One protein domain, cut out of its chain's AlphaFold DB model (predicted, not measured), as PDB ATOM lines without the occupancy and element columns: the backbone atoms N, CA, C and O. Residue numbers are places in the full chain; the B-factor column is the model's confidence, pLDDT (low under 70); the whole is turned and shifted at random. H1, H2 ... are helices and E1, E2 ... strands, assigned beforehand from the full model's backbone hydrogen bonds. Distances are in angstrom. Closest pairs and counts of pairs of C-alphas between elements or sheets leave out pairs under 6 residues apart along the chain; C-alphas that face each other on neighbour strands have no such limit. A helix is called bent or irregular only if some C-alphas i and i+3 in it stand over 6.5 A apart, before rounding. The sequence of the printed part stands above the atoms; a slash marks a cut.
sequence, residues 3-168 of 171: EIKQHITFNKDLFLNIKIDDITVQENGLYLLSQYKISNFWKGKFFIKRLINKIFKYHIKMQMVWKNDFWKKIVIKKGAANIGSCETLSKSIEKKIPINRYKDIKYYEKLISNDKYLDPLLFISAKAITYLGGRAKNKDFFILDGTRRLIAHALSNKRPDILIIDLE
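This is residues 3 to 168 of the 171 residues of an uncharacterized protein of Candidatus Marinimicrobia bacterium (UniProt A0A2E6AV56). A six-stranded sheet makes the core, strongly twisted and curled like part of a barrel: it is a folded sheet, bent back on itself into two leaves, with E1 and E2 facing E7, E5 and E6 and with E4 as the hinge. H2 covers E5 and E6, while H6 packs on the sheet and H4 packs on H6, with H3 near both at one end of the longest axis. The long link of residues 61 to 73 lies toward the other end. There are 166 residues printed, with six named helices and seven named strands in the order E1 E2 H1 E3 H2 E4 H3 H4 E5 H5 E6 H6 E7; the class is mixed, helices and strands. The sheet, in order E1 E2 E4 E7 E5 E6, is mixed, and the whole is compact, with a radius of gyration of the C-alphas of 15.6 A and spans of 44 by 32 by 31 A.

E1, residues 3 to 7, and E2, residues 15 to 26, form an antiparallel hairpin, with N 4 and O 18 within hydrogen-bond range at 2.8 A. E2 bends by 72 degrees at residue 22 and is antiparallel to E4, residues 74 to 83, with N 24 and O 78 at 2.9 A. H1, residues 29 to 35, is on the sheet at a height of 9.1 A; its closest C-alphas to E4 are Gly 29 and Ile 76, 4.7 A. E3, residues 37 to 39, pairs with no named strand. E4 is antiparallel to E7, residues 161 to 167, with N 77 and O 164 at 2.9 A. E7 is parallel to E5, residues 121 to 125, with N 123 and O 163 at 2.8 A. E5 is antiparallel to E6, residues 141 to 145, with N 124 and O 142 at 2.9 A. H2, residues 45 to 60, is over E5 and E6 at a height of 9.2 A; its closest C-alphas to E6 are Leu 51 and Leu 144, 5.6 A. H5, residues 126 to 131, is on the sheet but over none of its strands; its closest C-alphas to E7 are Ala 128 and Leu 167, 5.3 A. H6, residues 147 to 155, is on the same face as H1. H4, residues 99 to 113, touches H6 at a steep tilt of 54 degrees, the same way; the closest C-alphas are Glu 109 and Ala 152, 4.8 A. H3, residues 88 to 96, is close to H4 but not clearly touching; the closest C-alphas are Glu 94 and Tyr 102, 6.6 A. Every O i to N i+4 pair is within hydrogen-bond range in H1, H4, H5 and H6, against 11 of 12 in H2 and 4 of 5 in H3.

E1 begins at C-alpha 3, (145.559, 157.638, 89.150), and E7 ends at C-alpha 167, (152.272, 143.951, 80.385). From first to last C-alpha, E2 is 28.3 A, E4 25.8 A, H4 20.9 A and H2 20.8 A long.

The C-alphas farthest apart are those of Asn 68 and Glu 87, 45.2 A. The printed part has no cut; H2 to E4 is the long link. Mean pLDDT of the printed part is 89.7, with residues 39 to 42 and 85 to 88 under 70.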
ATOM      1  N   GLU A   3     145.232 156.254  88.788       91.88
ATOM      2  CA  GLU A   3     145.559 157.638  89.150       91.88
ATOM      3  C   GLU A   3     147.030 157.940  88.836       91.88
ATOM      4  O   GLU A   3     147.924 157.182  89.211       91.88
ATOM      5  N   ILE A   4     147.288 159.044  88.134       91.75
ATOM      6  CA  ILE A   4     148.621 159.444  87.671       91.75
ATOM      7  C   ILE A   4     148.879 160.893  88.069       91.75
ATOM      8  O   ILE A   4     148.089 161.786  87.764       91.75
ATOM      9  N   LYS A   5     150.038 161.142  88.681       90.00
ATOM     10  CA  LYS A   5     150.559 162.491  88.923       90.00
ATOM     11  C   LYS A   5     151.594 162.838  87.853       90.00
ATOM     12  O   LYS A   5     152.752 162.439  87.945       90.00
ATOM     13  N   GLN A   6     151.180 163.572  86.823       90.19
ATOM     14  CA  GLN A   6     152.025 163.876  85.667       90.19
ATOM     15  C   GLN A   6     152.646 165.268  85.775       90.19
ATOM     16  O   GLN A   6     151.945 166.272  85.692       90.19
ATOM     17  N   HIS A   7     153.975 165.346  85.866       88.88
ATOM     18  CA  HIS A   7     154.691 166.622  85.769       88.88
ATOM     19  C   HIS A   7     154.608 167.202  84.350       88.88
ATOM     20  O   HIS A   7     154.824 166.483  83.372       88.88
ATOM     21  N   ILE A   8     154.328 168.499  84.233       86.50
ATOM     22  CA  ILE A   8     154.139 169.185  82.941       86.50
ATOM     23  C   ILE A   8     155.227 170.223  82.626       86.50
ATOM     24  O   ILE A   8     155.321 170.696  81.493       86.50
ATOM     25  N   THR A   9     156.094 170.528  83.594       83.00
ATOM     26  CA  THR A   9     157.259 171.415  83.451       83.00
ATOM     27  C   THR A   9     158.573 170.651  83.620       83.00
ATOM     28  O   THR A   9     158.631 169.593  84.249       83.00
ATOM     29  N   PHE A  10     159.657 171.180  83.042       73.88
ATOM     30  CA  PHE A  10     160.980 170.537  83.075       73.88
ATOM     31  C   PHE A  10     161.572 170.446  84.486       73.88
ATOM     32  O   PHE A  10     162.151 169.423  84.842       73.88
ATOM     33  N   ASN A  11     161.389 171.492  85.290       78.94
ATOM     34  CA  ASN A  11     161.782 171.556  86.699       78.94
ATOM     35  C   ASN A  11     160.820 170.789  87.629       78.94
ATOM     36  O   ASN A  11     161.036 170.777  88.836       78.94
ATOM     37  N   LYS A  12     159.789 170.126  87.079       80.75
ATOM     38  CA  LYS A  12     158.825 169.276  87.796       80.75
ATOM     39  C   LYS A  12     157.998 169.998  88.870       80.75
ATOM     40  O   LYS A  12     157.376 169.337  89.698       80.75
ATOM     41  N   ASP A  13     157.937 171.323  88.832       82.69
ATOM     42  CA  ASP A  13     157.220 172.137  89.820       82.69
ATOM     43  C   ASP A  13     155.704 172.228  89.577       82.69
ATOM     44  O   ASP A  13     154.950 172.549  90.492       82.69
ATOM     45  N   LEU A  14     155.246 171.921  88.362       86.81
ATOM     46  CA  LEU A  14     153.839 171.828  88.003       86.81
ATOM     47  C   LEU A  14     153.494 170.392  87.632       86.81
ATOM     48  O   LEU A  14     154.221 169.727  86.884       86.81
ATOM     49  N   PHE A  15     152.343 169.935  88.112       88.31
ATOM     50  CA  PHE A  15     151.807 168.620  87.805       88.31
ATOM     51  C   PHE A  15     150.293 168.669  87.598       88.31
ATOM     52  O   PHE A  15     149.614 169.557  88.107       88.31
ATOM     53  N   LEU A  16     149.783 167.682  86.867       90.62
ATOM     54  CA  LEU A  16     148.363 167.403  86.716       90.62
ATOM     55  C   LEU A  16     148.046 166.062  87.369       90.62
ATOM     56  O   LEU A  16     148.798 165.097  87.206       90.62
ATOM     57  N   ASN A  17     146.924 166.010  88.079       91.62
ATOM     58  CA  ASN A  17     146.348 164.757  88.544       91.62
ATOM     59  C   ASN A  17     145.402 164.243  87.460       91.62
ATOM     60  O   ASN A  17     144.455 164.934  87.075       91.62
ATOM     61  N   ILE A  18     145.689 163.047  86.964       93.94
ATOM     62  CA  ILE A  18     144.935 162.372  85.916       93.94
ATOM     63  C   ILE A  18     144.289 161.148  86.547       93.94
ATOM     64  O   ILE A  18     144.984 160.322  87.140       93.94
ATOM     65  N   LYS A  19     142.977 161.018  86.398       94.56
ATOM     66  CA  LYS A  19     142.238 159.799  86.715       94.56
ATOM     67  C   LYS A  19     141.773 159.169  85.418       94.56
ATOM     68  O   LYS A  19     141.254 159.870  84.557       94.56
ATOM     69  N   ILE A  20     142.015 157.878  85.258       93.12
ATOM     70  CA  ILE A  20     141.615 157.128  84.074       93.12
ATOM     71  C   ILE A  20     140.569 156.112  84.500       93.12
ATOM     72  O   ILE A  20     140.852 155.192  85.287       93.12
ATOM     73  N   ASP A  21     139.381 156.307  83.952       86.50
ATOM     74  CA  ASP A  21     138.202 155.487  84.186       86.50
ATOM     75  C   ASP A  21     137.946 154.589  82.967       86.50
ATOM     76  O   ASP A  21     138.553 154.776  81.906       86.50
ATOM     77  N   ASP A  22     137.104 153.568  83.150       86.19
ATOM     78  CA  ASP A  22     136.612 152.678  82.083       86.19
ATOM     79  C   ASP A  22     137.710 152.063  81.201       86.19
ATOM     80  O   ASP A  22     137.640 152.020  79.971       86.19
ATOM     81  N   ILE A  23     138.773 151.587  81.851       92.56
ATOM     82  CA  ILE A  23     139.933 151.029  81.162       92.56
ATOM     83  C   ILE A  23     139.597 149.653  80.601       92.56
ATOM     84  O   ILE A  23     139.326 148.715  81.349       92.56
ATOM     85  N   THR A  24     139.720 149.519  79.286       94.25
ATOM     86  CA  THR A  24     139.466 148.277  78.554       94.25
ATOM     87  C   THR A  24     140.715 147.824  77.808       94.25
ATOM     88  O   THR A  24     141.418 148.621  77.178       94.25
ATOM     89  N   VAL A  25     141.011 146.525  77.874       94.75
ATOM     90  CA  VAL A  25     142.059 145.907  77.051       94.75
ATOM     91  C   VAL A  25     141.585 145.886  75.598       94.75
ATOM     92  O   VAL A  25     140.452 145.516  75.317       94.75
ATOM     93  N   GLN A  26     142.446 146.311  74.679       94.75
ATOM     94  CA  GLN A  26     142.146 146.381  73.254       94.75
ATOM     95  C   GLN A  26     142.639 145.115  72.554       94.75
ATOM     96  O   GLN A  26     143.849 144.894  72.485       94.75
ATOM     97  N   GLU A  27     141.722 144.333  71.980       89.69
ATOM     98  CA  GLU A  27     142.039 143.088  71.257       89.69
ATOM     99  C   GLU A  27     143.073 143.318  70.142       89.69
ATOM    100  O   GLU A  27     144.076 142.615  70.045       89.69
ATOM    101  N   ASN A  28     142.907 144.393  69.365       89.25
ATOM    102  CA  ASN A  28     143.822 144.782  68.286       89.25
ATOM    103  C   ASN A  28     144.861 145.827  68.727       89.25
ATOM    104  O   ASN A  28     145.294 146.678  67.942       89.25
ATOM    105  N   GLY A  29     145.279 145.778  69.994       87.81
ATOM    106  CA  GLY A  29     146.147 146.779  70.610       87.81
ATOM    107  C   GLY A  29     147.431 147.068  69.828       87.81
ATOM    108  O   GLY A  29     147.763 148.226  69.576       87.81
ATOM    109  N   LEU A  30     148.142 146.031  69.377       88.12
ATOM    110  CA  LEU A  30     149.382 146.200  68.609       88.12
ATOM    111  C   LEU A  30     149.162 146.864  67.246       88.12
ATOM    112  O   LEU A  30     150.018 147.636  66.802       88.12
ATOM    113  N   TYR A  31     148.034 146.586  66.589       88.44
ATOM    114  CA  TYR A  31     147.666 147.260  65.348       88.44
ATOM    115  C   TYR A  31     147.389 148.740  65.619       88.44
ATOM    116  O   TYR A  31     147.987 149.599  64.971       88.44
ATOM    117  N   LEU A  32     146.593 149.050  66.643       87.12
ATOM    118  CA  LEU A  32     146.302 150.422  67.052       87.12
ATOM    119  C   LEU A  32     147.589 151.202  67.372       87.12
ATOM    120  O   LEU A  32     147.790 152.320  66.898       87.12
ATOM    121  N   LEU A  33     148.521 150.570  68.087       86.81
ATOM    122  CA  LEU A  33     149.824 151.147  68.403       86.81
ATOM    123  C   LEU A  33     150.695 151.375  67.151       86.81
ATOM    124  O   LEU A  33     151.460 152.338  67.090       86.81
ATOM    125  N   SER A  34     150.583 150.514  66.135       83.19
ATOM    126  CA  SER A  34     151.306 150.664  64.863       83.19
ATOM    127  C   SER A  34     150.835 151.876  64.054       83.19
ATOM    128  O   SER A  34     151.645 152.511  63.378       83.19
ATOM    129  N   GLN A  35     149.550 152.220  64.177       83.69
ATOM    130  CA  GLN A  35     148.936 153.365  63.508       83.69
ATOM    131  C   GLN A  35     149.108 154.677  64.284       83.69
ATOM    132  O   GLN A  35     148.867 155.747  63.721       83.69
ATOM    133  N   TYR A  36     149.556 154.616  65.545       85.75
ATOM    134  CA  TYR A  36     149.749 155.793  66.387       85.75
ATOM    135  C   TYR A  36     150.721 156.789  65.735       85.75
ATOM    136  O   TYR A  36     151.897 156.485  65.485       85.75
ATOM    137  N   LYS A  37     150.223 157.997  65.457       80.94
ATOM    138  CA  LYS A  37     150.993 159.073  64.835       80.94
ATOM    139  C   LYS A  37     151.650 159.920  65.919       80.94
ATOM    140  O   LYS A  37     150.985 160.666  66.623       80.94
ATOM    141  N   ILE A  38     152.975 159.840  66.023       74.94
ATOM    142  CA  ILE A  38     153.748 160.721  66.916       74.94
ATOM    143  C   ILE A  38     154.041 162.048  66.200       74.94
ATOM    144  O   ILE A  38     154.104 163.111  66.810       74.94
ATOM    145  N   SER A  39     154.238 161.991  64.878       69.25
ATOM    146  CA  SER A  39     154.292 163.148  63.973       69.25
ATOM    147  C   SER A  39     154.200 162.683  62.513       69.25
ATOM    148  O   SER A  39     154.195 161.480  62.245       69.25
ATOM    149  N   ASN A  40     154.161 163.626  61.565       64.00
ATOM    150  CA  ASN A  40     153.971 163.350  60.133       64.00
ATOM    151  C   ASN A  40     154.954 162.316  59.551       64.00
ATOM    152  O   ASN A  40     154.569 161.554  58.671       64.00
ATOM    153  N   PHE A  41     156.181 162.241  60.078       59.44
ATOM    154  CA  PHE A  41     157.235 161.352  59.571       59.44
ATOM    155  C   PHE A  41     157.523 160.135  60.458       59.44
ATOM    156  O   PHE A  41     158.310 159.273  60.081       59.44
ATOM    157  N   TRP A  42     156.924 160.048  61.648       66.81
ATOM    158  CA  TRP A  42     157.374 159.107  62.673       66.81
ATOM    159  C   TRP A  42     156.177 158.304  63.226       66.81
ATOM    160  O   TRP A  42     155.370 158.830  63.999       66.81
ATOM    161  N   LYS A  43     156.058 157.029  62.818       70.94
ATOM    162  CA  LYS A  43     154.999 156.079  63.226       70.94
ATOM    163  C   LYS A  43     155.540 154.684  63.564       70.94
ATOM    164  O   LYS A  43     156.538 154.242  62.996       70.94
ATOM    165  N   GLY A  44     154.864 153.981  64.468       78.00
ATOM    166  CA  GLY A  44     155.113 152.563  64.740       78.00
ATOM    167  C   GLY A  44     156.180 152.241  65.798       78.00
ATOM    168  O   GLY A  44     156.729 153.106  66.489       78.00
ATOM    169  N   LYS A  45     156.463 150.935  65.931       86.12
ATOM    170  CA  LYS A  45     157.207 150.312  67.046       86.12
ATOM    171  C   LYS A  45     158.591 150.917  67.302       86.12
ATOM    172  O   LYS A  45     158.987 151.076  68.456       86.12
ATOM    173  N   PHE A  46     159.325 151.277  66.249       85.88
ATOM    174  CA  PHE A  46     160.670 151.845  66.378       85.88
ATOM    175  C   PHE A  46     160.670 153.172  67.155       85.88
ATOM    176  O   PHE A  46     161.510 153.378  68.034       85.88
ATOM    177  N   PHE A  47     159.701 154.056  66.905       87.81
ATOM    178  CA  PHE A  47     159.619 155.330  67.627       87.81
ATOM    179  C   PHE A  47     159.165 155.157  69.054       87.81
ATOM    180  O   PHE A  47     159.700 155.813  69.939       87.81
ATOM    181  N   ILE A  48     158.241 154.237  69.288       91.56
ATOM    182  CA  ILE A  48     157.777 153.929  70.635       91.56
ATOM    183  C   ILE A  48     158.940 153.395  71.467       91.56
ATOM    184  O   ILE A  48     159.181 153.905  72.555       91.56
ATOM    185  N   LYS A  49     159.762 152.492  70.914       93.75
ATOM    186  CA  LYS A  49     161.027 152.079  71.540       93.75
ATOM    187  C   LYS A  49     161.931 153.278  71.856       93.75
ATOM    188  O   LYS A  49     162.484 153.352  72.952       93.75
ATOM    189  N   ARG A  50     162.072 154.247  70.939       92.88
ATOM    190  CA  ARG A  50     162.849 155.478  71.193       92.88
ATOM    191  C   ARG A  50     162.246 156.339  72.306       92.88
ATOM    192  O   ARG A  50     163.010 156.909  73.081       92.88
ATOM    193  N   LEU A  51     160.920 156.452  72.392       94.19
ATOM    194  CA  LEU A  51     160.231 157.180  73.462       94.19
ATOM    195  C   LEU A  51     160.427 156.488  74.814       94.19
ATOM    196  O   LEU A  51     160.814 157.148  75.773       94.19
ATOM    197  N   ILE A  52     160.278 155.163  74.872       96.25
ATOM    198  CA  ILE A  52     160.560 154.376  76.080       96.25
ATOM    199  C   ILE A  52     162.017 154.584  76.508       96.25
ATOM    200  O   ILE A  52     162.287 154.902  77.663       96.25
ATOM    201  N   ASN A  53     162.968 154.537  75.571       96.50
ATOM    202  CA  ASN A  53     164.377 154.794  75.875       96.50
ATOM    203  C   ASN A  53     164.627 156.203  76.455       96.50
ATOM    204  O   ASN A  53     165.523 156.386  77.279       96.50
ATOM    205  N   LYS A  54     163.833 157.216  76.071       94.38
ATOM    206  CA  LYS A  54     163.902 158.550  76.697       94.38
ATOM    207  C   LYS A  54     163.457 158.511  78.160       94.38
ATOM    208  O   LYS A  54     164.073 159.195  78.973       94.38
ATOM    209  N   ILE A  55     162.451 157.707  78.514       94.88
ATOM    210  CA  ILE A  55     162.053 157.505  79.917       94.88
ATOM    211  C   ILE A  55     163.223 156.924  80.716       94.88
ATOM    212  O   ILE A  55     163.593 157.480  81.749       94.88
ATOM    213  N   PHE A  56     163.885 155.895  80.186       95.69
ATOM    214  CA  PHE A  56     165.089 155.319  80.788       95.69
ATOM    215  C   PHE A  56     166.204 156.354  80.994       95.69
ATOM    216  O   PHE A  56     166.680 156.544  82.113       95.69
ATOM    217  N   LYS A  57     166.547 157.109  79.945       94.81
ATOM    218  CA  LYS A  57     167.619 158.116  79.983       94.81
ATOM    219  C   LYS A  57     167.329 159.292  80.922       94.81
ATOM    220  O   LYS A  57     168.231 159.773  81.608       94.81
ATOM    221  N   TYR A  58     166.103 159.817  80.920       91.06
ATOM    222  CA  TYR A  58     165.799 161.098  81.567       91.06
ATOM    223  C   TYR A  58     165.039 160.972  82.887       91.06
ATOM    224  O   TYR A  58     165.257 161.810  83.762       91.06
ATOM    225  N   HIS A  59     164.195 159.953  83.047       88.94
ATOM    226  CA  HIS A  59     163.359 159.777  84.236       88.94
ATOM    227  C   HIS A  59     163.926 158.720  85.184       88.94
ATOM    228  O   HIS A  59     164.088 159.014  86.362       88.94
ATOM    229  N   ILE A  60     164.261 157.537  84.667       90.94
ATOM    230  CA  ILE A  60     164.740 156.402  85.479       90.94
ATOM    231  C   ILE A  60     166.241 156.521  85.771       90.94
ATOM    232  O   ILE A  60     166.698 156.066  86.811       90.94
ATOM    233  N   LYS A  61     167.001 157.169  84.874       93.12
ATOM    234  CA  LYS A  61     168.468 157.308  84.943       93.12
ATOM    235  C   LYS A  61     169.197 155.959  84.890       93.12
ATOM    236  O   LYS A  61     170.182 155.747  85.587       93.12
ATOM    237  N   MET A  62     168.720 155.063  84.026       94.38
ATOM    238  CA  MET A  62     169.296 153.733  83.796       94.38
ATOM    239  C   MET A  62     169.322 153.400  82.303       94.38
ATOM    240  O   MET A  62     168.572 153.982  81.517       94.38
ATOM    241  N   GLN A  63     170.171 152.452  81.904       95.81
ATOM    242  CA  GLN A  63     170.153 151.906  80.548       95.81
ATOM    243  C   GLN A  63     168.938 150.991  80.361       95.81
ATOM    244  O   GLN A  63     168.620 150.181  81.228       95.81
ATOM    245  N   MET A  64     168.269 151.114  79.215       97.31
ATOM    246  CA  MET A  64     167.184 150.211  78.840       97.31
ATOM    247  C   MET A  64     167.746 148.864  78.385       97.31
ATOM    248  O   MET A  64     168.552 148.813  77.453       97.31
ATOM    249  N   VAL A  65     167.256 147.776  78.975       96.88
ATOM    250  CA  VAL A  65     167.518 146.411  78.513       96.88
ATOM    251  C   VAL A  65     166.398 146.023  77.558       96.88
ATOM    252  O   VAL A  65     165.312 145.602  77.956       96.88
ATOM    253  N   TRP A  66     166.636 146.230  76.265       96.25
ATOM    254  CA  TRP A  66     165.628 145.923  75.260       96.25
ATOM    255  C   TRP A  66     165.443 144.412  75.106       96.25
ATOM    256  O   TRP A  66     166.352 143.720  74.654       96.25
ATOM    257  N   LYS A  67     164.239 143.921  75.406       95.12
ATOM    258  CA  LYS A  67     163.855 142.529  75.173       95.12
ATOM    259  C   LYS A  67     163.095 142.406  73.854       95.12
ATOM    260  O   LYS A  67     162.102 143.097  73.630       95.12
ATOM    261  N   ASN A  68     163.568 141.545  72.953       92.50
ATOM    262  CA  ASN A  68     162.999 141.411  71.604       92.50
ATOM    263  C   ASN A  68     161.562 140.873  71.601       92.50
ATOM    264  O   ASN A  68     160.797 141.157  70.680       92.50
ATOM    265  N   ASP A  69     161.184 140.140  72.644       94.69
ATOM    266  CA  ASP A  69     159.841 139.612  72.853       94.69
ATOM    267  C   ASP A  69     158.890 140.601  73.543       94.69
ATOM    268  O   ASP A  69     157.716 140.283  73.694       94.69
ATOM    269  N   PHE A  70     159.337 141.817  73.888       95.50
ATOM    270  CA  PHE A  70     158.511 142.833  74.550       95.50
ATOM    271  C   PHE A  70     157.164 143.039  73.854       95.50
ATOM    272  O   PHE A  70     156.121 143.040  74.495       95.50
ATOM    273  N   TRP A  71     157.161 143.132  72.523       94.12
ATOM    274  CA  TRP A  71     155.927 143.336  71.759       94.12
ATOM    275  C   TRP A  71     154.936 142.173  71.842       94.12
ATOM    276  O   TRP A  71     153.775 142.379  71.519       94.12
ATOM    277  N   LYS A  72     155.389 140.974  72.219       92.94
ATOM    278  CA  LYS A  72     154.551 139.783  72.407       92.94
ATOM    279  C   LYS A  72     154.009 139.664  73.833       92.94
ATOM    280  O   LYS A  72     153.238 138.759  74.092       92.94
ATOM    281  N   LYS A  73     154.484 140.509  74.751       94.88
ATOM    282  CA  LYS A  73     154.184 140.458  76.189       94.88
ATOM    283  C   LYS A  73     153.352 141.646  76.659       94.88
ATOM    284  O   LYS A  73     153.075 141.756  77.850       94.88
ATOM    285  N   ILE A  74     153.029 142.572  75.756       95.62
ATOM    286  CA  ILE A  74     152.269 143.769  76.093       95.62
ATOM    287  C   ILE A  74     150.815 143.649  75.671       95.62
ATOM    288  O   ILE A  74     150.502 143.140  74.597       95.62
ATOM    289  N   VAL A  75     149.958 144.276  76.462       96.19
ATOM    290  CA  VAL A  75     148.597 144.645  76.079       96.19
ATOM    291  C   VAL A  75     148.497 146.151  75.943       96.19
ATOM    292  O   VAL A  75     149.195 146.911  76.620       96.19
ATOM    293  N   ILE A  76     147.596 146.593  75.069       96.12
ATOM    294  CA  ILE A  76     147.222 148.001  74.989       96.12
ATOM    295  C   ILE A  76     145.889 148.173  75.680       96.12
ATOM    296  O   ILE A  76     144.908 147.525  75.326       96.12
ATOM    297  N   LYS A  77     145.859 149.062  76.663       95.62
ATOM    298  CA  LYS A  77     144.637 149.450  77.360       95.62
ATOM    299  C   LYS A  77     144.190 150.818  76.851       95.62
ATOM    300  O   LYS A  77     145.036 151.689  76.645       95.62
ATOM    301  N   LYS A  78     142.887 151.008  76.645       95.19
ATOM    302  CA  LYS A  78     142.281 152.296  76.284       95.19
ATOM    303  C   LYS A  78     141.341 152.749  77.395       95.19
ATOM    304  O   LYS A  78     140.667 151.919  77.994       95.19
ATOM    305  N   GLY A  79     141.296 154.051  77.651       94.06
ATOM    306  CA  GLY A  79     140.327 154.673  78.555       94.06
ATOM    307  C   GLY A  79     140.215 156.174  78.302       94.06
ATOM    308  O   GLY A  79     140.899 156.710  77.426       94.06
ATOM    309  N   ALA A  80     139.379 156.846  79.088       92.75
ATOM    310  CA  ALA A  80     139.221 158.298  79.057       92.75
ATOM    311  C   ALA A  80     139.786 158.926  80.336       92.75
ATOM    312  O   ALA A  80     139.657 158.367  81.428       92.75
ATOM    313  N   ALA A  81     140.419 160.093  80.204       93.12
ATOM    314  CA  ALA A  81     141.036 160.781  81.331       93.12
ATOM    315  C   ALA A  81     140.179 161.921  81.880       93.12
ATOM    316  O   ALA A  81     139.839 162.872  81.178       93.12
ATOM    317  N   ASN A  82     139.947 161.883  83.184       92.12
ATOM    318  CA  ASN A  82     139.552 163.021  83.991       92.12
ATOM    319  C   ASN A  82     140.802 163.761  84.466       92.12
ATOM    320  O   ASN A  82     141.649 163.191  85.157       92.12
ATOM    321  N   ILE A  83     140.928 165.034  84.099       89.94
ATOM    322  CA  ILE A  83     142.063 165.869  84.492       89.94
ATOM    323  C   ILE A  83     141.542 166.955  85.420       89.94
ATOM    324  O   ILE A  83     140.670 167.726  85.032       89.94
ATOM    325  N   GLY A  84     142.088 167.034  86.632       73.94
ATOM    326  CA  GLY A  84     141.805 168.169  87.505       73.94
ATOM    327  C   GLY A  84     142.385 169.446  86.895       73.94
ATOM    328  O   GLY A  84     143.605 169.554  86.757       73.94
ATOM    329  N   SER A  85     141.531 170.397  86.517       65.44
ATOM    330  CA  SER A  85     141.936 171.735  86.078       65.44
ATOM    331  C   SER A  85     141.763 172.750  87.215       65.44
ATOM    332  O   SER A  85     140.965 172.559  88.131       65.44
ATOM    333  N   CYS A  86     142.551 173.824  87.194       59.38
ATOM    334  CA  CYS A  86     142.399 174.965  88.098       59.38
ATOM    335  C   CYS A  86     142.739 176.239  87.316       59.38
ATOM    336  O   CYS A  86     143.690 176.223  86.536       59.38
ATOM    337  N   GLU A  87     142.020 177.349  87.515       60.59
ATOM    338  CA  GLU A  87     142.270 178.628  86.813       60.59
ATOM    339  C   GLU A  87     143.721 179.125  86.947       60.59
ATOM    340  O   GLU A  87     144.273 179.757  86.043       60.59
ATOM    341  N   THR A  88     144.388 178.778  88.049       69.19
ATOM    342  CA  THR A  88     145.803 179.100  88.285       69.19
ATOM    343  C   THR A  88     146.762 178.397  87.313       69.19
ATOM    344  O   THR A  88     147.898 178.850  87.130       69.19
ATOM    345  N   LEU A  89     146.316 177.333  86.636       78.56
ATOM    346  CA  LEU A  89     147.106 176.544  85.694       78.56
ATOM    347  C   LEU A  89     147.519 177.366  84.464       78.56
ATOM    348  O   LEU A  89     148.686 177.324  84.081       78.56
ATOM    349  N   SER A  90     146.607 178.159  83.889       76.81
ATOM    350  CA  SER A  90     146.864 178.944  82.668       76.81
ATOM    351  C   SER A  90     147.993 179.963  82.871       76.81
ATOM    352  O   SER A  90     149.007 179.926  82.170       76.81
ATOM    353  N   LYS A  91     147.889 180.784  83.930       77.44
ATOM    354  CA  LYS A  91     148.918 181.772  84.311       77.44
ATOM    355  C   LYS A  91     150.262 181.113  84.635       77.44
ATOM    356  O   LYS A  91     151.321 181.682  84.369       77.44
ATOM    357  N   SER A  92     150.230 179.919  85.229       81.94
ATOM    358  CA  SER A  92     151.441 179.183  85.599       81.94
ATOM    359  C   SER A  92     152.152 178.590  84.381       81.94
ATOM    360  O   SER A  92     153.379 178.614  84.320       81.94
ATOM    361  N   ILE A  93     151.399 178.085  83.400       84.81
ATOM    362  CA  ILE A  93     151.945 177.512  82.166       84.81
ATOM    363  C   ILE A  93     152.642 178.579  81.324       84.81
ATOM    364  O   ILE A  93     153.776 178.352  80.906       84.81
ATOM    365  N   GLU A  94     152.001 179.729  81.107       82.31
ATOM    366  CA  GLU A  94     152.547 180.810  80.276       82.31
ATOM    367  C   GLU A  94     153.934 181.266  80.753       82.31
ATOM    368  O   GLU A  94     154.830 181.498  79.946       82.31
ATOM    369  N   LYS A  95     154.145 181.315  82.075       83.94
ATOM    370  CA  LYS A  95     155.416 181.745  82.675       83.94
ATOM    371  C   LYS A  95     156.488 180.654  82.729       83.94
ATOM    372  O   LYS A  95     157.671 180.976  82.787       83.94
ATOM    373  N   LYS A  96     156.100 179.375  82.783       86.56
ATOM    374  CA  LYS A  96     157.015 178.258  83.107       86.56
ATOM    375  C   LYS A  96     157.313 177.322  81.938       86.56
ATOM    376  O   LYS A  96     158.210 176.484  82.038       86.56
ATOM    377  N   ILE A  97     156.566 177.420  80.841       87.94
ATOM    378  CA  ILE A  97     156.748 176.579  79.657       87.94
ATOM    379  C   ILE A  97     157.400 177.402  78.534       87.94
ATOM    380  O   ILE A  97     156.986 178.532  78.293       87.94
ATOM    381  N   PRO A  98     158.388 176.852  77.796       90.25
ATOM    382  CA  PRO A  98     158.984 177.553  76.660       90.25
ATOM    383  C   PRO A  98     157.948 177.994  75.622       90.25
ATOM    384  O   PRO A  98     157.044 177.225  75.283       90.25
ATOM    385  N   ILE A  99     158.146 179.179  75.040       90.19
ATOM    386  CA  ILE A  99     157.184 179.830  74.135       90.19
ATOM    387  C   ILE A  99     156.708 178.932  72.984       90.19
ATOM    388  O   ILE A  99     155.521 178.903  72.678       90.19
ATOM    389  N   ASN A 100     157.597 178.133  72.387       90.94
ATOM    390  CA  ASN A 100     157.230 177.227  71.295       90.94
ATOM    391  C   ASN A 100     156.244 176.148  71.762       90.94
ATOM    392  O   ASN A 100     155.248 175.887  71.098       90.94
ATOM    393  N   ARG A 101     156.470 175.578  72.953       91.12
ATOM    394  CA  ARG A 101     155.546 174.604  73.545       91.12
ATOM    395  C   ARG A 101     154.224 175.251  73.944       91.12
ATOM    396  O   ARG A 101     153.189 174.611  73.804       91.12
ATOM    397  N   TYR A 102     154.257 176.489  74.433       92.38
ATOM    398  CA  TYR A 102     153.045 177.236  74.759       92.38
ATOM    399  C   TYR A 102     152.184 177.500  73.515       92.38
ATOM    400  O   TYR A 102     150.984 177.239  73.541       92.38
ATOM    401  N   LYS A 103     152.802 177.912  72.398       94.19
ATOM    402  CA  LYS A 103     152.119 178.072  71.103       94.19
ATOM    403  C   LYS A 103     151.426 176.782  70.662       94.19
ATOM    404  O   LYS A 103     150.264 176.826  70.273       94.19
ATOM    405  N   ASP A 104     152.094 175.637  70.791       94.12
ATOM    406  CA  ASP A 104     151.488 174.340  70.469       94.12
ATOM    407  C   ASP A 104     150.296 174.006  71.378       94.12
ATOM    408  O   ASP A 104     149.284 173.493  70.908       94.12
ATOM    409  N   ILE A 105     150.394 174.293  72.681       95.00
ATOM    410  CA  ILE A 105     149.291 174.086  73.635       95.00
ATOM    411  C   ILE A 105     148.076 174.919  73.221       95.00
ATOM    412  O   ILE A 105     146.977 174.379  73.143       95.00
ATOM    413  N   LYS A 106     148.274 176.203  72.895       95.12
ATOM    414  CA  LYS A 106     147.200 177.093  72.425       95.12
ATOM    415  C   LYS A 106     146.611 176.659  71.089       95.12
ATOM    416  O   LYS A 106     145.402 176.746  70.890       95.12
ATOM    417  N   TYR A 107     147.439 176.133  70.192       95.81
ATOM    418  CA  TYR A 107     146.962 175.515  68.961       95.81
ATOM    419  C   TYR A 107     146.047 174.312  69.245       95.81
ATOM    420  O   TYR A 107     144.943 174.250  68.707       95.81
ATOM    421  N   TYR A 108     146.454 173.392  70.126       95.94
ATOM    422  CA  TYR A 108     145.619 172.248  70.503       95.94
ATOM    423  C   TYR A 108     144.346 172.664  71.248       95.94
ATOM    424  O   TYR A 108     143.292 172.111  70.964       95.94
ATOM    425  N   GLU A 109     144.412 173.655  72.141       94.50
ATOM    426  CA  GLU A 109     143.242 174.220  72.831       94.50
ATOM    427  C   GLU A 109     142.218 174.740  71.814       94.50
ATOM    428  O   GLU A 109     141.045 174.386  71.879       94.50
ATOM    429  N   LYS A 110     142.673 175.483  70.794       95.94
ATOM    430  CA  LYS A 110     141.808 175.933  69.696       95.94
ATOM    431  C   LYS A 110     141.180 174.760  68.940       95.94
ATOM    432  O   LYS A 110     140.011 174.841  68.579       95.94
ATOM    433  N   LEU A 111     141.925 173.690  68.666       96.12
ATOM    434  CA  LEU A 111     141.370 172.505  68.001       96.12
ATOM    435  C   LEU A 111     140.288 171.831  68.854       96.12
ATOM    436  O   LEU A 111     139.215 171.534  68.334       96.12
ATOM    437  N   ILE A 112     140.542 171.656  70.152       94.56
ATOM    438  CA  ILE A 112     139.599 171.060  71.108       94.56
ATOM    439  C   ILE A 112     138.313 171.886  71.191       94.56
ATOM    440  O   ILE A 112     137.226 171.318  71.141       94.56
ATOM    441  N   SER A 113     138.417 173.215  71.269       91.50
ATOM    442  CA  SER A 113     137.249 174.106  71.305       91.50
ATOM    443  C   SER A 113     136.424 174.093  70.015       91.50
ATOM    444  O   SER A 113     135.274 174.507  70.038       91.50
ATOM    445  N   ASN A 114     136.994 173.625  68.900       94.00
ATOM    446  CA  ASN A 114     136.291 173.414  67.630       94.00
ATOM    447  C   ASN A 114     135.855 171.947  67.439       94.00
ATOM    448  O   ASN A 114     135.686 171.506  66.299       94.00
ATOM    449  N   ASP A 115     135.785 171.173  68.527       91.50
ATOM    450  CA  ASP A 115     135.435 169.747  68.557       91.50
ATOM    451  C   ASP A 115     136.246 168.888  67.567       91.50
ATOM    452  O   ASP A 115     135.795 167.856  67.062       91.50
ATOM    453  N   LYS A 116     137.490 169.295  67.275       92.56
ATOM    454  CA  LYS A 116     138.408 168.483  66.476       92.56
ATOM    455  C   LYS A 116     138.975 167.365  67.337       92.56
ATOM    456  O   LYS A 116     139.533 167.602  68.407       92.56
ATOM    457  N   TYR A 117     138.900 166.147  66.811       88.00
ATOM    458  CA  TYR A 117     139.546 164.994  67.419       88.00
ATOM    459  C   TYR A 117     141.069 165.173  67.434       88.00
ATOM    460  O   TYR A 117     141.687 165.469  66.407       88.00
ATOM    461  N   LEU A 118     141.668 164.969  68.605       91.31
ATOM    462  CA  LEU A 118     143.110 164.858  68.776       91.31
ATOM    463  C   LEU A 118     143.468 163.393  69.004       91.31
ATOM    464  O   LEU A 118     142.730 162.670  69.668       91.31
ATOM    465  N   ASP A 119     144.630 162.974  68.500       91.06
ATOM    466  CA  ASP A 119     145.127 161.624  68.760       91.06
ATOM    467  C   ASP A 119     145.192 161.354  70.284       91.06
ATOM    468  O   ASP A 119     145.450 162.288  71.060       91.06
ATOM    469  N   PRO A 120     145.032 160.097  70.736       93.12
ATOM    470  CA  PRO A 120     145.081 159.762  72.157       93.12
ATOM    471  C   PRO A 120     146.435 160.097  72.789       93.12
ATOM    472  O   PRO A 120     147.469 160.126  72.112       93.12
ATOM    473  N   LEU A 121     146.469 160.299  74.102       94.81
ATOM    474  CA  LEU A 121     147.727 160.355  74.852       94.81
ATOM    475  C   LEU A 121     148.317 158.947  74.970       94.81
ATOM    476  O   LEU A 121     147.567 157.981  75.091       94.81
ATOM    477  N   LEU A 122     149.645 158.818  74.962       95.69
ATOM    478  CA  LEU A 122     150.308 157.516  75.062       95.69
ATOM    479  C   LEU A 122     151.121 157.423  76.349       95.69
ATOM    480  O   LEU A 122     152.038 158.213  76.567       95.69
ATOM    481  N   PHE A 123     150.819 156.419  77.161       96.44
ATOM    482  CA  PHE A 123     151.505 156.107  78.410       96.44
ATOM    483  C   PHE A 123     152.112 154.701  78.376       96.44
ATOM    484  O   PHE A 123     151.725 153.854  77.572       96.44
ATOM    485  N   ILE A 124     153.057 154.451  79.280       97.12
ATOM    486  CA  ILE A 124     153.590 153.123  79.591       97.12
ATOM    487  C   ILE A 124     153.542 152.882  81.102       97.12
ATOM    488  O   ILE A 124     153.834 153.790  81.885       97.12
ATOM    489  N   SER A 125     153.165 151.673  81.512       96.75
ATOM    490  CA  SER A 125     153.128 151.282  82.922       96.75
ATOM    491  C   SER A 125     154.523 151.005  83.487       96.75
ATOM    492  O   SER A 125     155.456 150.617  82.775       96.75
ATOM    493  N   ALA A 126     154.668 151.135  84.805       94.94
ATOM    494  CA  ALA A 126     155.870 150.716  85.513       94.94
ATOM    495  C   ALA A 126     156.173 149.222  85.364       94.94
ATOM    496  O   ALA A 126     157.347 148.854  85.335       94.94
ATOM    497  N   LYS A 127     155.148 148.368  85.228       95.38
ATOM    498  CA  LYS A 127     155.326 146.934  84.955       95.38
ATOM    499  C   LYS A 127     156.125 146.737  83.663       95.38
ATOM    500  O   LYS A 127     157.191 146.123  83.683       95.38
ATOM    501  N   ALA A 128     155.682 147.354  82.564       96.56
ATOM    502  CA  ALA A 128     156.358 147.283  81.268       96.56
ATOM    503  C   ALA A 128     157.774 147.882  81.301       96.56
ATOM    504  O   ALA A 128     158.704 147.326  80.715       96.56
ATOM    505  N   ILE A 129     157.967 148.980  82.036       96.88
ATOM    506  CA  ILE A 129     159.295 149.555  82.282       96.88
ATOM    507  C   ILE A 129     160.207 148.574  83.033       96.88
ATOM    508  O   ILE A 129     161.366 148.401  82.658       96.88
ATOM    509  N   THR A 130     159.690 147.913  84.067       95.69
ATOM    510  CA  THR A 130     160.450 146.960  84.886       95.69
ATOM    511  C   THR A 130     160.884 145.752  84.063       95.69
ATOM    512  O   THR A 130     162.040 145.337  84.132       95.69
ATOM    513  N   TYR A 131     160.013 145.256  83.183       95.88
ATOM    514  CA  TYR A 131     160.355 144.180  82.250       95.88
ATOM    515  C   TYR A 131     161.535 144.518  81.330       95.88
ATOM    516  O   TYR A 131     162.338 143.638  81.014       95.88
ATOM    517  N   LEU A 132     161.674 145.791  80.952       96.81
ATOM    518  CA  LEU A 132     162.778 146.321  80.145       96.81
ATOM    519  C   LEU A 132     164.010 146.721  80.989       96.81
ATOM    520  O   LEU A 132     164.871 147.468  80.520       96.81
ATOM    521  N   GLY A 133     164.101 146.250  82.238       95.00
ATOM    522  CA  GLY A 133     165.240 146.465  83.137       95.00
ATOM    523  C   GLY A 133     165.192 147.764  83.947       95.00
ATOM    524  O   GLY A 133     166.195 148.147  84.548       95.00
ATOM    525  N   GLY A 134     164.059 148.473  83.952       93.50
ATOM    526  CA  GLY A 134     163.883 149.694  84.738       93.50
ATOM    527  C   GLY A 134     163.567 149.412  86.207       93.50
ATOM    528  O   GLY A 134     163.056 148.354  86.556       93.50
ATOM    529  N   ARG A 135     163.830 150.389  87.080       91.31
ATOM    530  CA  ARG A 135     163.345 150.388  88.468       91.31
ATOM    531  C   ARG A 135     162.290 151.484  88.615       91.31
ATOM    532  O   ARG A 135     162.633 152.662  88.640       91.31
ATOM    533  N   ALA A 136     161.018 151.100  88.671       85.75
ATOM    534  CA  ALA A 136     159.878 152.001  88.854       85.75
ATOM    535  C   ALA A 136     158.904 151.399  89.877       85.75
ATOM    536  O   ALA A 136     158.854 150.179  90.028       85.75
ATOM    537  N   LYS A 137     158.134 152.222  90.600       84.44
ATOM    538  CA  LYS A 137     157.143 151.679  91.540       84.44
ATOM    539  C   LYS A 137     155.982 151.111  90.732       84.44
ATOM    540  O   LYS A 137     155.528 151.764  89.805       84.44
ATOM    541  N   ASN A 138     155.447 149.948  91.105       76.75
ATOM    542  CA  ASN A 138     154.433 149.226  90.313       76.75
ATOM    543  C   ASN A 138     153.185 150.043  89.918       76.75
ATOM    544  O   ASN A 138     152.523 149.692  88.946       76.75
ATOM    545  N   LYS A 139     152.858 151.110  90.658       84.25
ATOM    546  CA  LYS A 139     151.719 152.001  90.382       84.25
ATOM    547  C   LYS A 139     152.067 153.196  89.483       84.25
ATOM    548  O   LYS A 139     151.170 153.960  89.143       84.25
ATOM    549  N   ASP A 140     153.336 153.384  89.127       90.19
ATOM    550  CA  ASP A 140     153.767 154.519  88.317       90.19
ATOM    551  C   ASP A 140     153.386 154.314  86.844       90.19
ATOM    552  O   ASP A 140     153.428 153.208  86.298       90.19
ATOM    553  N   PHE A 141     153.070 155.421  86.181       95.12
ATOM    554  CA  PHE A 141     152.846 155.488  84.742       95.12
ATOM    555  C   PHE A 141     153.659 156.643  84.175       95.12
ATOM    556  O   PHE A 141     153.784 157.700  84.796       95.12
ATOM    557  N   PHE A 142     154.196 156.451  82.975       94.62
ATOM    558  CA  PHE A 142     155.037 157.437  82.310       94.62
ATOM    559  C   PHE A 142     154.405 157.839  80.985       94.62
ATOM    560  O   PHE A 142     154.121 156.980  80.151       94.62
ATOM    561  N   ILE A 143     154.211 159.141  80.770       94.81
ATOM    562  CA  ILE A 143     153.783 159.646  79.466       94.81
ATOM    563  C   ILE A 143     154.912 159.463  78.442       94.81
ATOM    564  O   ILE A 143     156.022 159.965  78.620       94.81
ATOM    565  N   LEU A 144     154.634 158.728  77.368       94.62
ATOM    566  CA  LEU A 144     155.524 158.591  76.217       94.62
ATOM    567  C   LEU A 144     155.315 159.734  75.228       94.62
ATOM    568  O   LEU A 144     156.288 160.273  74.698       94.62
ATOM    569  N   ASP A 145     154.055 160.099  74.987       92.88
ATOM    570  CA  ASP A 145     153.686 161.164  74.062       92.88
ATOM    571  C   ASP A 145     152.374 161.859  74.460       92.88
ATOM    572  O   ASP A 145     151.501 161.279  75.104       92.88
ATOM    573  N   GLY A 146     152.240 163.125  74.049       93.31
ATOM    574  CA  GLY A 146     151.006 163.895  74.200       93.31
ATOM    575  C   GLY A 146     150.989 164.929  75.327       93.31
ATOM    576  O   GLY A 146     149.949 165.531  75.552       93.31
ATOM    577  N   THR A 147     152.104 165.238  76.001       93.06
ATOM    578  CA  THR A 147     152.111 166.192  77.138       93.06
ATOM    579  C   THR A 147     151.494 167.560  76.809       93.06
ATOM    580  O   THR A 147     150.775 168.123  77.624       93.06
ATOM    581  N   ARG A 148     151.724 168.098  75.602       93.56
ATOM    582  CA  ARG A 148     151.117 169.373  75.165       93.56
ATOM    583  C   ARG A 148     149.597 169.258  74.976       93.56
ATOM    584  O   ARG A 148     148.872 170.159  75.374       93.56
ATOM    585  N   ARG A 149     149.128 168.130  74.428       94.62
ATOM    586  CA  ARG A 149     147.698 167.817  74.275       94.62
ATOM    587  C   ARG A 149     147.037 167.627  75.638       94.62
ATOM    588  O   ARG A 149     145.985 168.199  75.872       94.62
ATOM    589  N   LEU A 150     147.693 166.922  76.563       94.69
ATOM    590  CA  LEU A 150     147.240 166.769  77.949       94.69
ATOM    591  C   LEU A 150     146.977 168.130  78.605       94.69
ATOM    592  O   LEU A 150     145.925 168.334  79.200       94.69
ATOM    593  N   ILE A 151     147.925 169.060  78.479       93.88
ATOM    594  CA  ILE A 151     147.781 170.405  79.038       93.88
ATOM    595  C   ILE A 151     146.623 171.154  78.369       93.88
ATOM    596  O   ILE A 151     145.825 171.767  79.069       93.88
ATOM    597  N   ALA A 152     146.504 171.090  77.041       94.00
ATOM    598  CA  ALA A 152     145.402 171.726  76.321       94.00
ATOM    599  C   ALA A 152     144.034 171.186  76.773       94.00
ATOM    600  O   ALA A 152     143.145 171.963  77.088       94.00
ATOM    601  N   HIS A 153     143.899 169.866  76.915       93.94
ATOM    602  CA  HIS A 153     142.702 169.226  77.463       93.94
ATOM    603  C   HIS A 153     142.377 169.692  78.887       93.94
ATOM    604  O   HIS A 153     141.215 169.965  79.191       93.94
ATOM    605  N   ALA A 154     143.397 169.836  79.741       92.75
ATOM    606  CA  ALA A 154     143.234 170.370  81.090       92.75
ATOM    607  C   ALA A 154     142.719 171.818  81.075       92.75
ATOM    608  O   ALA A 154     141.824 172.155  81.842       92.75
ATOM    609  N   LEU A 155     143.251 172.666  80.190       91.31
ATOM    610  CA  LEU A 155     142.821 174.061  80.049       91.31
ATOM    611  C   LEU A 155     141.401 174.181  79.479       91.31
ATOM    612  O   LEU A 155     140.634 175.020  79.937       91.31
ATOM    613  N   SER A 156     141.027 173.311  78.540       90.62
ATOM    614  CA  SER A 156     139.686 173.282  77.941       90.62
ATOM    615  C   SER A 156     138.638 172.544  78.781       90.62
ATOM    616  O   SER A 156     137.486 172.472  78.365       90.62
ATOM    617  N   ASN A 157     139.018 171.947  79.918       89.56
ATOM    618  CA  ASN A 157     138.162 171.069  80.725       89.56
ATOM    619  C   ASN A 157     137.501 169.934  79.905       89.56
ATOM    620  O   ASN A 157     136.325 169.610  80.076       89.56
ATOM    621  N   LYS A 158     138.256 169.341  78.971       91.06
ATOM    622  CA  LYS A 158     137.794 168.260  78.082       91.06
ATOM    623  C   LYS A 158     138.613 167.001  78.329       91.06
ATOM    624  O   LYS A 158     139.833 167.066  78.442       91.06
ATOM    625  N   ARG A 159     137.954 165.845  78.344       92.44
ATOM    626  CA  ARG A 159     138.586 164.545  78.612       92.44
ATOM    627  C   ARG A 159     139.336 164.033  77.375       92.44
ATOM    628  O   ARG A 159     138.698 163.899  76.332       92.44
ATOM    629  N   PRO A 160     140.651 163.755  77.441       94.25
ATOM    630  CA  PRO A 160     141.344 163.077  76.355       94.25
ATOM    631  C   PRO A 160     141.163 161.561  76.423       94.25
ATOM    632  O   PRO A 160     141.117 160.976  77.508       94.25
ATOM    633  N   ASP A 161     141.203 160.927  75.254       94.50
ATOM    634  CA  ASP A 161     141.460 159.494  75.139       94.50
ATOM    635  C   ASP A 161     142.905 159.180  75.553       94.50
ATOM    636  O   ASP A 161     143.849 159.916  75.236       94.50
ATOM    637  N   ILE A 162     143.094 158.047  76.227       95.19
ATOM    638  CA  ILE A 162     144.401 157.544  76.645       95.19
ATOM    639  C   ILE A 162     144.605 156.119  76.150       95.19
ATOM    640  O   ILE A 162     143.716 155.276  76.230       95.19
ATOM    641  N   LEU A 163     145.827 155.854  75.698       95.50
ATOM    642  CA  LEU A 163     146.373 154.531  75.453       95.50
ATOM    643  C   LEU A 163     147.490 154.246  76.450       95.50
ATOM    644  O   LEU A 163     148.366 155.084  76.674       95.50
ATOM    645  N   ILE A 164     147.490 153.044  77.013       96.38
ATOM    646  CA  ILE A 164     148.504 152.583  77.956       96.38
ATOM    647  C   ILE A 164     149.130 151.309  77.404       96.38
ATOM    648  O   ILE A 164     148.434 150.323  77.169       96.38
ATOM    649  N   ILE A 165     150.449 151.333  77.225       96.81
ATOM    650  CA  ILE A 165     151.262 150.135  77.034       96.81
ATOM    651  C   ILE A 165     151.474 149.508  78.411       96.81
ATOM    652  O   ILE A 165     152.116 150.111  79.274       96.81
ATOM    653  N   ASP A 166     150.942 148.311  78.613       96.12
ATOM    654  CA  ASP A 166     151.084 147.553  79.855       96.12
ATOM    655  C   ASP A 166     151.560 146.129  79.552       96.12
ATOM    656  O   ASP A 166     151.540 145.717  78.395       96.12
ATOM    657  N   LEU A 167     152.006 145.381  80.559       94.38
ATOM    658  CA  LEU A 167     152.272 143.951  80.385       94.38
ATOM    659  C   LEU A 167     150.980 143.149  80.489       94.38
ATOM    660  O   LEU A 167     150.069 143.527  81.227       94.38
ATOM    661  N   GLU A 168     150.931 142.041  79.757       89.44
ATOM    662  CA  GLU A 168     149.996 140.956  80.040       89.44
ATOM    663  C   GLU A 168     150.208 140.499  81.484       89.44
ATOM    664  O   GLU A 168     151.344 140.278  81.911       89.44
TER     665      GLU A 168